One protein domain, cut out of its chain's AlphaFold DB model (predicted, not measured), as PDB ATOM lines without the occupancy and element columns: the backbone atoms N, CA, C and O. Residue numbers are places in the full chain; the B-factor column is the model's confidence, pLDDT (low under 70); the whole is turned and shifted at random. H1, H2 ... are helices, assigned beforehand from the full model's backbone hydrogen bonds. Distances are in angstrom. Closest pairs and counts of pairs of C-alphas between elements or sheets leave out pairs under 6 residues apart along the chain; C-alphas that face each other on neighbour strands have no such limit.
ATOM      1  N   LEU A 100     -49.907 -19.061 -14.673       49.50
ATOM      2  CA  LEU A 100     -48.601 -19.110 -15.343       49.50
ATOM      3  C   LEU A 100     -47.421 -19.517 -14.437       49.50
ATOM      4  O   LEU A 100     -46.546 -20.247 -14.879       49.50
ATOM      5  N   ALA A 101     -47.354 -19.041 -13.188       49.25
ATOM      6  CA  ALA A 101     -46.161 -19.191 -12.345       49.25
ATOM      7  C   ALA A 101     -46.243 -20.339 -11.319       49.25
ATOM      8  O   ALA A 101     -45.281 -20.561 -10.575       49.25
ATOM      9  N   ARG A 102     -47.367 -21.075 -11.255       55.75
ATOM     10  CA  ARG A 102     -47.599 -22.118 -10.231       55.75
ATOM     11  C   ARG A 102     -46.558 -23.245 -10.262       55.75
ATOM     12  O   ARG A 102     -46.197 -23.757  -9.208       55.75
ATOM     13  N   ASN A 103     -46.042 -23.592 -11.443       58.84
ATOM     14  CA  ASN A 103     -45.148 -24.745 -11.634       58.84
ATOM     15  C   ASN A 103     -43.646 -24.414 -11.546       58.84
ATOM     16  O   ASN A 103     -42.812 -25.318 -11.608       58.84
ATOM     17  N   VAL A 104     -43.271 -23.141 -11.378       66.12
ATOM     18  CA  VAL A 104     -41.859 -22.732 -11.348       66.12
ATOM     19  C   VAL A 104     -41.227 -23.136 -10.015       66.12
ATOM     20  O   VAL A 104     -41.474 -22.490  -8.993       66.12
ATOM     21  N   THR A 105     -40.389 -24.173 -10.019       65.62
ATOM     22  CA  THR A 105     -39.711 -24.677  -8.813       65.62
ATOM     23  C   THR A 105     -38.717 -23.667  -8.232       65.62
ATOM     24  O   THR A 105     -38.149 -22.838  -8.946       65.62
ATOM     25  N   VAL A 106     -38.459 -23.758  -6.923       60.22
ATOM     26  CA  VAL A 106     -37.519 -22.873  -6.205       60.22
ATOM     27  C   VAL A 106     -36.126 -22.883  -6.852       60.22
ATOM     28  O   VAL A 106     -35.569 -21.823  -7.129       60.22
ATOM     29  N   SER A 107     -35.602 -24.067  -7.181       65.69
ATOM     30  CA  SER A 107     -34.294 -24.223  -7.832       65.69
ATOM     31  C   SER A 107     -34.230 -23.548  -9.205       65.69
ATOM     32  O   SER A 107     -33.218 -22.937  -9.542       65.69
ATOM     33  N   LEU A 108     -35.311 -23.615  -9.990       69.50
ATOM     34  CA  LEU A 108     -35.377 -22.970 -11.302       69.50
ATOM     35  C   LEU A 108     -35.395 -21.440 -11.174       69.50
ATOM     36  O   LEU A 108     -34.699 -20.761 -11.923       69.50
ATOM     37  N   ARG A 109     -36.104 -20.889 -10.176       64.94
ATOM     38  CA  ARG A 109     -36.086 -19.442  -9.871       64.94
ATOM     39  C   ARG A 109     -34.698 -18.965  -9.466       64.94
ATOM     40  O   ARG A 109     -34.261 -17.915  -9.923       64.94
ATOM     41  N   GLN A 110     -33.991 -19.741  -8.646       63.59
ATOM     42  CA  GLN A 110     -32.655 -19.364  -8.187       63.59
ATOM     43  C   GLN A 110     -31.663 -19.254  -9.354       63.59
ATOM     44  O   GLN A 110     -30.863 -18.321  -9.380       63.59
ATOM     45  N   LYS A 111     -31.809 -20.100 -10.382       72.31
ATOM     46  CA  LYS A 111     -31.096 -19.957 -11.659       72.31
ATOM     47  C   LYS A 111     -31.459 -18.667 -12.417       72.31
ATOM     48  O   LYS A 111     -30.554 -18.015 -12.929       72.31
ATOM     49  N   ILE A 112     -32.739 -18.249 -12.452       74.50
ATOM     50  CA  ILE A 112     -33.171 -16.998 -13.131       74.50
ATOM     51  C   ILE A 112     -32.430 -15.809 -12.516       74.50
ATOM     52  O   ILE A 112     -31.950 -14.921 -13.223       74.50
ATOM     53  N   ILE A 113     -32.353 -15.815 -11.186       64.69
ATOM     54  CA  ILE A 113     -31.804 -14.737 -10.365       64.69
ATOM     55  C   ILE A 113     -30.274 -14.716 -10.440       64.69
ATOM     56  O   ILE A 113     -29.693 -13.642 -10.567       64.69
ATOM     57  N   ALA A 114     -29.630 -15.887 -10.462       72.81
ATOM     58  CA  ALA A 114     -28.195 -16.027 -10.721       72.81
ATOM     59  C   ALA A 114     -27.787 -15.665 -12.168       72.81
ATOM     60  O   ALA A 114     -26.599 -15.571 -12.463       72.81
ATOM     61  N   GLY A 115     -28.751 -15.466 -13.078       72.19
ATOM     62  CA  GLY A 115     -28.486 -15.197 -14.493       72.19
ATOM     63  C   GLY A 115     -28.026 -16.427 -15.283       72.19
ATOM     64  O   GLY A 115     -27.488 -16.275 -16.378       72.19
ATOM     65  N   GLU A 116     -28.234 -17.632 -14.746       80.00
ATOM     66  CA  GLU A 116     -27.907 -18.888 -15.422       80.00
ATOM     67  C   GLU A 116     -28.811 -19.140 -16.640       80.00
ATOM     68  O   GLU A 116     -29.934 -18.637 -16.737       80.00
ATOM     69  N   TYR A 117     -28.332 -19.980 -17.564       79.75
ATOM     70  CA  TYR A 117     -29.138 -20.454 -18.687       79.75
ATOM     71  C   TYR A 117     -30.348 -21.264 -18.205       79.75
ATOM     72  O   TYR A 117     -30.219 -22.179 -17.384       79.75
ATOM     73  N   ILE A 118     -31.518 -20.955 -18.767       78.31
ATOM     74  CA  ILE A 118     -32.793 -21.603 -18.462       78.31
ATOM     75  C   ILE A 118     -33.561 -21.860 -19.745       78.31
ATOM     76  O   ILE A 118     -33.696 -20.981 -20.593       78.31
ATOM     77  N   ASP A 119     -34.128 -23.058 -19.827       80.06
ATOM     78  CA  ASP A 119     -35.158 -23.379 -20.800       80.06
ATOM     79  C   ASP A 119     -36.498 -22.761 -20.365       80.06
ATOM     80  O   ASP A 119     -37.049 -23.107 -19.316       80.06
ATOM     81  N   LEU A 120     -37.016 -21.833 -21.175       78.50
ATOM     82  CA  LEU A 120     -38.286 -21.147 -20.934       78.50
ATOM     83  C   LEU A 120     -39.482 -22.116 -20.902       78.50
ATOM     84  O   LEU A 120     -40.460 -21.829 -20.215       78.50
ATOM     85  N   ALA A 121     -39.396 -23.281 -21.556       75.62
ATOM     86  CA  ALA A 121     -40.428 -24.322 -21.493       75.62
ATOM     87  C   ALA A 121     -40.725 -24.783 -20.054       75.62
ATOM     88  O   ALA A 121     -41.863 -25.101 -19.714       75.62
ATOM     89  N   LEU A 122     -39.713 -24.769 -19.178       76.25
ATOM     90  CA  LEU A 122     -39.838 -25.156 -17.769       76.25
ATOM     91  C   LEU A 122     -40.616 -24.140 -16.915       76.25
ATOM     92  O   LEU A 122     -40.894 -24.409 -15.746       76.25
ATOM     93  N   LEU A 123     -40.933 -22.966 -17.468       75.00
ATOM     94  CA  LEU A 123     -41.699 -21.918 -16.795       75.00
ATOM     95  C   LEU A 123     -43.210 -22.028 -17.041       75.00
ATOM     96  O   LEU A 123     -43.962 -21.272 -16.433       75.00
ATOM     97  N   LEU A 124     -43.648 -22.941 -17.914       73.06
ATOM     98  CA  LEU A 124     -45.047 -23.104 -18.307       73.06
ATOM     99  C   LEU A 124     -45.824 -24.090 -17.426       73.06
ATOM    100  O   LEU A 124     -45.280 -24.942 -16.713       73.06
ATOM    101  N   VAL A 125     -47.150 -23.970 -17.478       64.81
ATOM    102  CA  VAL A 125     -48.059 -24.829 -16.722       64.81
ATOM    103  C   VAL A 125     -48.262 -26.144 -17.461       64.81
ATOM    104  O   VAL A 125     -49.161 -26.250 -18.290       64.81
ATOM    105  N   LEU A 146     -39.712 -46.392 -10.617       55.19
ATOM    106  CA  LEU A 146     -40.599 -45.870 -11.656       55.19
ATOM    107  C   LEU A 146     -40.835 -44.372 -11.442       55.19
ATOM    108  O   LEU A 146     -41.650 -43.980 -10.608       55.19
ATOM    109  N   GLN A 147     -40.155 -43.524 -12.217       48.22
ATOM    110  CA  GLN A 147     -40.454 -42.089 -12.242       48.22
ATOM    111  C   GLN A 147     -41.422 -41.739 -13.387       48.22
ATOM    112  O   GLN A 147     -41.184 -42.145 -14.535       48.22
ATOM    113  N   PRO A 148     -42.486 -40.950 -13.126       50.72
ATOM    114  CA  PRO A 148     -43.314 -40.387 -14.184       50.72
ATOM    115  C   PRO A 148     -42.478 -39.405 -15.009       50.72
ATOM    116  O   PRO A 148     -41.875 -38.465 -14.484       50.72
ATOM    117  N   ARG A 149     -42.431 -39.622 -16.324       46.66
ATOM    118  CA  ARG A 149     -41.704 -38.750 -17.243       46.66
ATOM    119  C   ARG A 149     -42.519 -37.480 -17.462       46.66
ATOM    120  O   ARG A 149     -43.495 -37.497 -18.202       46.66
ATOM    121  N   GLN A 150     -42.109 -36.374 -16.846       53.62
ATOM    122  CA  GLN A 150     -42.659 -35.065 -17.191       53.62
ATOM    123  C   GLN A 150     -42.310 -34.764 -18.656       53.62
ATOM    124  O   GLN A 150     -41.142 -34.550 -18.988       53.62
ATOM    125  N   GLN A 151     -43.308 -34.783 -19.543       53.88
ATOM    126  CA  GLN A 151     -43.166 -34.167 -20.858       53.88
ATOM    127  C   GLN A 151     -43.029 -32.660 -20.635       53.88
ATOM    128  O   GLN A 151     -43.936 -32.022 -20.108       53.88
ATOM    129  N   GLN A 152     -41.875 -32.105 -21.000       57.06
ATOM    130  CA  GLN A 152     -41.689 -30.659 -21.058       57.06
ATOM    131  C   GLN A 152     -42.617 -30.120 -22.150       57.06
ATOM    132  O   GLN A 152     -42.552 -30.590 -23.289       57.06
ATOM    133  N   GLN A 153     -43.489 -29.167 -21.815       65.19
ATOM    134  CA  GLN A 153     -44.308 -28.495 -22.823       65.19
ATOM    135  C   GLN A 153     -43.396 -27.774 -23.813       65.19
ATOM    136  O   GLN A 153     -42.591 -26.929 -23.432       65.19
ATOM    137  N   LYS A 154     -43.506 -28.109 -25.098       73.62
ATOM    138  CA  LYS A 154     -42.747 -27.422 -26.138       73.62
ATOM    139  C   LYS A 154     -43.387 -26.060 -26.398       73.62
ATOM    140  O   LYS A 154     -44.581 -25.999 -26.660       73.62
ATOM    141  N   ILE A 155     -42.587 -24.995 -26.390       78.69
ATOM    142  CA  ILE A 155     -43.025 -23.688 -26.890       78.69
ATOM    143  C   ILE A 155     -43.238 -23.817 -28.404       78.69
ATOM    144  O   ILE A 155     -42.290 -24.075 -29.154       78.69
ATOM    145  N   ASP A 156     -44.488 -23.686 -28.836       81.81
ATOM    146  CA  ASP A 156     -44.946 -23.898 -30.214       81.81
ATOM    147  C   ASP A 156     -45.665 -22.676 -30.813       81.81
ATOM    148  O   ASP A 156     -45.963 -22.648 -32.006       81.81
ATOM    149  N   SER A 157     -45.914 -21.658 -29.992       80.88
ATOM    150  CA  SER A 157     -46.803 -20.534 -30.279       80.88
ATOM    151  C   SER A 157     -46.284 -19.245 -29.640       80.88
ATOM    152  O   SER A 157     -45.528 -19.260 -28.667       80.88
ATOM    153  N   ILE A 158     -46.691 -18.100 -30.195       73.25
ATOM    154  CA  ILE A 158     -46.311 -16.779 -29.667       73.25
ATOM    155  C   ILE A 158     -46.894 -16.582 -28.262       73.25
ATOM    156  O   ILE A 158     -46.226 -16.007 -27.403       73.25
ATOM    157  N   ASP A 159     -48.092 -17.107 -28.002       70.06
ATOM    158  CA  ASP A 159     -48.761 -17.015 -26.703       70.06
ATOM    159  C   ASP A 159     -48.008 -17.810 -25.623       70.06
ATOM    160  O   ASP A 159     -47.636 -17.237 -24.600       70.06
ATOM    161  N   THR A 160     -47.650 -19.079 -25.878       73.81
ATOM    162  CA  THR A 160     -46.834 -19.874 -24.931       73.81
ATOM    163  C   THR A 160     -45.438 -19.287 -24.718       73.81
ATOM    164  O   THR A 160     -44.927 -19.302 -23.597       73.81
ATOM    165  N   TRP A 161     -44.819 -18.705 -25.752       77.94
ATOM    166  CA  TRP A 161     -43.561 -17.973 -25.584       77.94
ATOM    167  C   TRP A 161     -43.740 -16.732 -24.699       77.94
ATOM    168  O   TRP A 161     -42.927 -16.484 -23.805       77.94
ATOM    169  N   THR A 162     -44.814 -15.972 -24.917       70.06
ATOM    170  CA  THR A 162     -45.119 -14.744 -24.169       70.06
ATOM    171  C   THR A 162     -45.402 -15.052 -22.704       70.06
ATOM    172  O   THR A 162     -44.865 -14.367 -21.835       70.06
ATOM    173  N   ASP A 163     -46.150 -16.112 -22.411       69.56
ATOM    174  CA  ASP A 163     -46.416 -16.569 -21.046       69.56
ATOM    175  C   ASP A 163     -45.125 -16.960 -20.315       69.56
ATOM    176  O   ASP A 163     -44.850 -16.453 -19.221       69.56
ATOM    177  N   ALA A 164     -44.275 -17.780 -20.940       74.12
ATOM    178  CA  ALA A 164     -42.981 -18.163 -20.371       74.12
ATOM    179  C   ALA A 164     -42.065 -16.943 -20.143       74.12
ATOM    180  O   ALA A 164     -41.407 -16.821 -19.104       74.12
ATOM    181  N   TYR A 165     -42.056 -15.999 -21.086       76.38
ATOM    182  CA  TYR A 165     -41.288 -14.760 -20.990       76.38
ATOM    183  C   TYR A 165     -41.827 -13.815 -19.905       76.38
ATOM    184  O   TYR A 165     -41.045 -13.201 -19.174       76.38
ATOM    185  N   LEU A 166     -43.149 -13.742 -19.720       68.25
ATOM    186  CA  LEU A 166     -43.783 -13.008 -18.624       68.25
ATOM    187  C   LEU A 166     -43.425 -13.616 -17.265       68.25
ATOM    188  O   LEU A 166     -43.177 -12.862 -16.325       68.25
ATOM    189  N   VAL A 167     -43.345 -14.944 -17.142       70.56
ATOM    190  CA  VAL A 167     -42.863 -15.615 -15.919       70.56
ATOM    191  C   VAL A 167     -41.388 -15.296 -15.651       70.56
ATOM    192  O   VAL A 167     -41.030 -14.962 -14.514       70.56
ATOM    193  N   TYR A 168     -40.540 -15.331 -16.684       75.69
ATOM    194  CA  TYR A 168     -39.124 -14.959 -16.588       75.69
ATOM    195  C   TYR A 168     -38.942 -13.500 -16.141       75.69
ATOM    196  O   TYR A 168     -38.249 -13.238 -15.153       75.69
ATOM    197  N   ILE A 169     -39.607 -12.550 -16.812       69.25
ATOM    198  CA  ILE A 169     -39.562 -11.126 -16.448       69.25
ATOM    199  C   ILE A 169     -40.116 -10.904 -15.046       69.25
ATOM    200  O   ILE A 169     -39.476 -10.191 -14.279       69.25
ATOM    201  N   LYS A 170     -41.255 -11.506 -14.678       65.56
ATOM    202  CA  LYS A 170     -41.805 -11.386 -13.316       65.56
ATOM    203  C   LYS A 170     -40.771 -11.826 -12.287       65.56
ATOM    204  O   LYS A 170     -40.461 -11.044 -11.401       65.56
ATOM    205  N   SER A 171     -40.178 -13.006 -12.451       65.50
ATOM    206  CA  SER A 171     -39.166 -13.526 -11.520       65.50
ATOM    207  C   SER A 171     -37.947 -12.598 -11.396       65.50
ATOM    208  O   SER A 171     -37.495 -12.333 -10.286       65.50
ATOM    209  N   LYS A 172     -37.448 -12.061 -12.518       67.12
ATOM    210  CA  LYS A 172     -36.236 -11.222 -12.569       67.12
ATOM    211  C   LYS A 172     -36.459  -9.758 -12.161       67.12
ATOM    212  O   LYS A 172     -35.551  -9.116 -11.638       67.12
ATOM    213  N   LEU A 173     -37.646  -9.210 -12.418       60.12
ATOM    214  CA  LEU A 173     -38.018  -7.840 -12.055       60.12
ATOM    215  C   LEU A 173     -38.499  -7.760 -10.603       60.12
ATOM    216  O   LEU A 173     -38.158  -6.808  -9.902       60.12
ATOM    217  N   LEU A 174     -39.262  -8.756 -10.136       57.81
ATOM    218  CA  LEU A 174     -39.716  -8.821  -8.747       57.81
ATOM    219  C   LEU A 174     -38.549  -9.060  -7.792       57.81
ATOM    220  O   LEU A 174     -38.520  -8.395  -6.764       57.81
ATOM    221  N   SER A 175     -37.564  -9.908  -8.126       57.91
ATOM    222  CA  SER A 175     -36.400 -10.122  -7.251       57.91
ATOM    223  C   SER A 175     -35.673  -8.808  -6.934       57.91
ATOM    224  O   SER A 175     -35.448  -8.505  -5.768       57.91
ATOM    225  N   HIS A 176     -35.427  -7.964  -7.943       55.22
ATOM    226  CA  HIS A 176     -34.772  -6.664  -7.753       55.22
ATOM    227  C   HIS A 176     -35.635  -5.616  -7.015       55.22
ATOM    228  O   HIS A 176     -35.114  -4.675  -6.413       55.22
ATOM    229  N   LEU A 177     -36.965  -5.751  -7.058       54.03
ATOM    230  CA  LEU A 177     -37.874  -4.931  -6.249       54.03
ATOM    231  C   LEU A 177     -37.978  -5.442  -4.802       54.03
ATOM    232  O   LEU A 177     -38.247  -4.645  -3.904       54.03
ATOM    233  N   TRP A 178     -37.753  -6.739  -4.570       55.00
ATOM    234  CA  TRP A 178     -37.911  -7.378  -3.263       55.00
ATOM    235  C   TRP A 178     -36.704  -7.227  -2.337       55.00
ATOM    236  O   TRP A 178     -36.882  -7.201  -1.124       55.00
ATOM    237  N   ASP A 179     -35.513  -6.952  -2.881       56.09
ATOM    238  CA  ASP A 179     -34.348  -6.468  -2.112       56.09
ATOM    239  C   ASP A 179     -34.651  -5.196  -1.278       56.09
ATOM    240  O   ASP A 179     -33.828  -4.747  -0.479       56.09
ATOM    241  N   LYS A 180     -35.822  -4.575  -1.483       53.62
ATOM    242  CA  LYS A 180     -36.273  -3.333  -0.842       53.62
ATOM    243  C   LYS A 180     -37.513  -3.490   0.046       53.62
ATOM    244  O   LYS A 180     -37.948  -2.493   0.620       53.62
ATOM    245  N   GLY A 181     -38.084  -4.693   0.158       57.97
ATOM    246  CA  GLY A 181     -39.290  -4.965   0.943       57.97
ATOM    247  C   GLY A 181     -39.142  -6.229   1.783       57.97
ATOM    248  O   GLY A 181     -39.084  -7.331   1.249       57.97
ATOM    249  N   TRP A 182     -39.099  -6.078   3.106       64.56
ATOM    250  CA  TRP A 182     -38.894  -7.180   4.046       64.56
ATOM    251  C   TRP A 182     -40.149  -7.422   4.886       64.56
ATOM    252  O   TRP A 182     -40.807  -6.488   5.346       64.56
ATOM    253  N   THR A 183     -40.480  -8.696   5.100       74.25
ATOM    254  CA  THR A 183     -41.467  -9.075   6.114       74.25
ATOM    255  C   THR A 183     -40.817  -8.989   7.500       74.25
ATOM    256  O   THR A 183     -39.702  -9.487   7.669       74.25
ATOM    257  N   PRO A 184     -41.477  -8.399   8.512       76.94
ATOM    258  CA  PRO A 184     -40.981  -8.419   9.888       76.94
ATOM    259  C   PRO A 184     -41.174  -9.789  10.566       76.94
ATOM    260  O   PRO A 184     -40.757  -9.970  11.707       76.94
ATOM    261  N   ILE A 185     -41.837 -10.745   9.902       85.44
ATOM    262  CA  ILE A 185     -42.123 -12.077  10.441       85.44
ATOM    263  C   ILE A 185     -40.926 -13.008  10.226       85.44
ATOM    264  O   ILE A 185     -40.502 -13.234   9.092       85.44
ATOM    265  N   ASN A 186     -40.425 -13.614  11.306       87.75
ATOM    266  CA  ASN A 186     -39.431 -14.680  11.219       87.75
ATOM    267  C   ASN A 186     -40.069 -15.946  10.613       87.75
ATOM    268  O   ASN A 186     -40.825 -16.653  11.277       87.75
ATOM    269  N   ILE A 187     -39.752 -16.233   9.348       86.19
ATOM    270  CA  ILE A 187     -40.319 -17.361   8.590       86.19
ATOM    271  C   ILE A 187     -39.953 -18.724   9.195       86.19
ATOM    272  O   ILE A 187     -40.768 -19.646   9.148       86.19
ATOM    273  N   LEU A 188     -38.769 -18.868   9.799       88.19
ATOM    274  CA  LEU A 188     -38.336 -20.136  10.396       88.19
ATOM    275  C   LEU A 188     -39.130 -20.452  11.675       88.19
ATOM    276  O   LEU A 188     -39.609 -21.574  11.857       88.19
ATOM    277  N   GLU A 189     -39.325 -19.446  12.530       92.12
ATOM    278  CA  GLU A 189     -40.198 -19.552  13.706       92.12
ATOM    279  C   GLU A 189     -41.658 -19.760  13.294       92.12
ATOM    280  O   GLU A 189     -42.315 -20.653  13.823       92.12
ATOM    281  N   LEU A 190     -42.154 -19.008  12.302       90.75
ATOM    282  CA  LEU A 190     -43.506 -19.170  11.764       90.75
ATOM    283  C   LEU A 190     -43.747 -20.609  11.287       90.75
ATOM    284  O   LEU A 190     -44.734 -21.217  11.690       90.75
ATOM    285  N   ASN A 191     -42.842 -21.176  10.485       90.81
ATOM    286  CA  ASN A 191     -42.937 -22.565  10.029       90.81
ATOM    287  C   ASN A 191     -42.978 -23.556  11.206       90.81
ATOM    288  O   ASN A 191     -43.746 -24.514  11.184       90.81
ATOM    289  N   THR A 192     -42.196 -23.293  12.258       94.44
ATOM    290  CA  THR A 192     -42.182 -24.117  13.474       94.44
ATOM    291  C   THR A 192     -43.533 -24.056  14.197       94.44
ATOM    292  O   THR A 192     -44.105 -25.098  14.504       94.44
ATOM    293  N   TYR A 193     -44.101 -22.861  14.400       91.62
ATOM    294  CA  TYR A 193     -45.421 -22.692  15.028       91.62
ATOM    295  C   TYR A 193     -46.575 -23.248  14.183       91.62
ATOM    296  O   TYR A 193     -47.565 -23.735  14.728       91.62
ATOM    297  N   LEU A 194     -46.454 -23.205  12.856       93.62
ATOM    298  CA  LEU A 194     -47.432 -23.788  11.938       93.62
ATOM    299  C   LEU A 194     -47.356 -25.326  11.878       93.62
ATOM    300  O   LEU A 194     -48.317 -25.964  11.439       93.62
ATOM    301  N   GLY A 195     -46.277 -25.928  12.395       91.88
ATOM    302  CA  GLY A 195     -46.071 -27.377  12.483       91.88
ATOM    303  C   GLY A 195     -47.209 -28.133  13.175       91.88
ATOM    304  O   GLY A 195     -47.596 -29.199  12.698       91.88
ATOM    305  N   ASP A 196     -47.858 -27.532  14.176       90.00
ATOM    306  CA  ASP A 196     -48.999 -28.114  14.909       90.00
ATOM    307  C   ASP A 196     -50.348 -27.437  14.590       90.00
ATOM    308  O   ASP A 196     -51.373 -27.728  15.209       90.00
ATOM    309  N   TYR A 197     -50.385 -26.527  13.611       92.94
ATOM    310  CA  TYR A 197     -51.600 -25.783  13.280       92.94
ATOM    311  C   TYR A 197     -52.654 -26.679  12.611       92.94
ATOM    312  O   TYR A 197     -52.384 -27.327  11.595       92.94
ATOM    313  N   ALA A 198     -53.863 -26.694  13.183       91.25
ATOM    314  CA  ALA A 198     -54.909 -27.665  12.861       91.25
ATOM    315  C   ALA A 198     -55.401 -27.597  11.403       91.25
ATOM    316  O   ALA A 198     -55.596 -28.639  10.777       91.25
ATOM    317  N   ASN A 199     -55.574 -26.396  10.835       92.75
ATOM    318  CA  ASN A 199     -55.914 -26.259   9.419       92.75
ATOM    319  C   ASN A 199     -54.639 -26.212   8.565       92.75
ATOM    320  O   ASN A 199     -54.019 -25.161   8.405       92.75
ATOM    321  N   ARG A 200     -54.267 -27.354   7.978       91.56
ATOM    322  CA  ARG A 200     -53.081 -27.461   7.112       91.56
ATOM    323  C   ARG A 200     -53.142 -26.577   5.863       91.56
ATOM    324  O   ARG A 200     -52.094 -26.126   5.417       91.56
ATOM    325  N   VAL A 201     -54.337 -26.290   5.339       89.88
ATOM    326  CA  VAL A 201     -54.514 -25.415   4.167       89.88
ATOM    327  C   VAL A 201     -54.174 -23.970   4.529       89.88
ATOM    328  O   VAL A 201     -53.378 -23.336   3.839       89.88
ATOM    329  N   ASP A 202     -54.699 -23.474   5.652       90.44
ATOM    330  CA  ASP A 202     -54.400 -22.120   6.137       90.44
ATOM    331  C   ASP A 202     -52.936 -21.997   6.578       90.44
ATOM    332  O   ASP A 202     -52.299 -20.981   6.316       90.44
ATOM    333  N   ALA A 203     -52.372 -23.039   7.201       91.88
ATOM    334  CA  ALA A 203     -50.955 -23.081   7.554       91.88
ATOM    335  C   ALA A 203     -50.060 -22.936   6.314       91.88
ATOM    336  O   ALA A 203     -49.158 -22.100   6.297       91.88
ATOM    337  N   GLN A 204     -50.344 -23.694   5.251       87.19
ATOM    338  CA  GLN A 204     -49.625 -23.568   3.987       87.19
ATOM    339  C   GLN A 204     -49.814 -22.173   3.371       87.19
ATOM    340  O   GLN A 204     -48.829 -21.545   2.993       87.19
ATOM    341  N   LEU A 205     -51.044 -21.646   3.345       87.69
ATOM    342  CA  LEU A 205     -51.346 -20.307   2.827       87.69
ATOM    343  C   LEU A 205     -50.606 -19.193   3.586       87.69
ATOM    344  O   LEU A 205     -50.133 -18.243   2.964       87.69
ATOM    345  N   LEU A 206     -50.495 -19.292   4.912       90.25
ATOM    346  CA  LEU A 206     -49.762 -18.331   5.739       90.25
ATOM    347  C   LEU A 206     -48.255 -18.435   5.504       90.25
ATOM    348  O   LEU A 206     -47.604 -17.410   5.306       90.25
ATOM    349  N   LEU A 207     -47.700 -19.649   5.487       86.25
ATOM    350  CA  LEU A 207     -46.276 -19.862   5.239       86.25
ATOM    351  C   LEU A 207     -45.876 -19.370   3.843       86.25
ATOM    352  O   LEU A 207     -44.941 -18.578   3.712       86.25
ATOM    353  N   GLU A 208     -46.608 -19.777   2.806       80.94
ATOM    354  CA  GLU A 208     -46.393 -19.314   1.433       80.94
ATOM    355  C   GLU A 208     -46.645 -17.810   1.300       80.94
ATOM    356  O   GLU A 208     -45.867 -17.121   0.650       80.94
ATOM    357  N   GLY A 209     -47.678 -17.268   1.944       82.31
ATOM    358  CA  GLY A 209     -48.020 -15.848   1.873       82.31
ATOM    359  C   GLY A 209     -47.004 -14.927   2.552       82.31
ATOM    360  O   GLY A 209     -46.693 -13.867   2.011       82.31
ATOM    361  N   PHE A 210     -46.422 -15.326   3.686       83.06
ATOM    362  CA  PHE A 210     -45.348 -14.556   4.327       83.06
ATOM    363  C   PHE A 210     -43.977 -14.772   3.674       83.06
ATOM    364  O   PHE A 210     -43.168 -13.846   3.679       83.06
ATOM    365  N   THR A 211     -43.720 -15.940   3.077       77.62
ATOM    366  CA  THR A 211     -42.461 -16.207   2.351       77.62
ATOM    367  C   THR A 211     -42.464 -15.585   0.951       77.62
ATOM    368  O   THR A 211     -41.443 -15.075   0.496       77.62
ATOM    369  N   PHE A 212     -43.605 -15.619   0.253       72.56
ATOM    370  CA  PHE A 212     -43.712 -15.282  -1.171       72.56
ATOM    371  C   PHE A 212     -44.659 -14.108  -1.495       72.56
ATOM    372  O   PHE A 212     -44.685 -13.633  -2.631       72.56
ATOM    373  N   GLY A 213     -45.411 -13.601  -0.518       78.62
ATOM    374  CA  GLY A 213     -46.384 -12.522  -0.692       78.62
ATOM    375  C   GLY A 213     -47.804 -13.018  -0.988       78.62
ATOM    376  O   GLY A 213     -48.021 -14.019  -1.671       78.62
ATOM    377  N   PHE A 214     -48.800 -12.278  -0.495       83.12
ATOM    378  CA  PHE A 214     -50.221 -12.619  -0.612       83.12
ATOM    379  C   PHE A 214     -50.861 -12.101  -1.914       83.12
ATOM    380  O   PHE A 214     -50.600 -10.981  -2.357       83.12
ATOM    381  N   ARG A 215     -51.774 -12.888  -2.506       79.88
ATOM    382  CA  ARG A 215     -52.573 -12.468  -3.673       79.88
ATOM    383  C   ARG A 215     -53.804 -11.676  -3.230       79.88
ATOM    384  O   ARG A 215     -54.702 -12.236  -2.617       79.88
ATOM    385  N   ILE A 216     -53.896 -10.414  -3.651       82.50
ATOM    386  CA  ILE A 216     -55.015  -9.495  -3.333       82.50
ATOM    387  C   ILE A 216     -56.326  -9.845  -4.082       82.50
ATOM    388  O   ILE A 216     -57.373  -9.292  -3.781       82.50
ATOM    389  N   ARG A 217     -56.293 -10.770  -5.057       86.50
ATOM    390  CA  ARG A 217     -57.471 -11.232  -5.833       86.50
ATOM    391  C   ARG A 217     -58.233 -10.120  -6.585       86.50
ATOM    392  O   ARG A 217     -59.425 -10.230  -6.818       86.50
TER     393      ARG A 217
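AT A GLANCE: This is residues 100 to 125 and 146 to 217 of the 331 residues of an uncharacterized protein of Mytilus galloprovincialis (UniProt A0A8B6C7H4). Two loosely joined lobes make this domain: in one, the long helix H3 has H1 crossing it and the short H2 packed on it, and in the other, H4 and H5 form a helical hairpin. Residues 179 to 186 join the lobes, and residues 146 to 151 stick out as a free arm. The 98 printed residues hold five named helices, H1 to H5 in chain order, and no named strand; the class is all helix. The whole is loose, with a radius of gyration of the C-alphas of 16.2 A and spans of 45 by 41 by 28 A.

IN THESE COORDINATES: H3, residues 158 to 178, is 29.3 A long, from C-alpha 158 at (-46.311, -16.779, -29.667). H1 holds residues 106 to 114, 12.4 A, and H2 residues 120 to 123. H4 is residues 187 to 194. H5, residues 200 to 212, is 17.5 A long and ends at C-alpha 212 at (-43.712, -15.282, -1.171).

HOW THE PARTS SIT: H3 touches H1 with residues 168 to 175 alone, about perpendicular at 74 degrees; the closest C-alphas are those of Ile 113 and Lys 172, 6.1 A. H3 touches H2 with residues 161 to 168 alone, closest at C-alphas Leu 123 and Ala 164, 5.3 A. The hairpin helices H4 and H5 touch, opposite ways at a shallow tilt of 8 degrees, closest at C-alphas Leu 194 and Ala 203, 5.7 A. H3 is apart from H4 and H5. Every O i to N i+4 pair is within hydrogen-bond range in H1, H4 and H5; H3 has 16 of 17, and H2 is too short for one.

THE WHOLE: The C-alphas farthest apart, of Ile 158 and Asp 196, are 46.1 A apart. Residues 126 to 145 are not printed, and C-alphas 125 and 146 are 22.9 A apart across this cut. Of the links printed whole, none is long. Mean pLDDT of the printed part is 73.5; 37 residues are under 70, among them 100 to 110, 146 to 153 and 169 to 182.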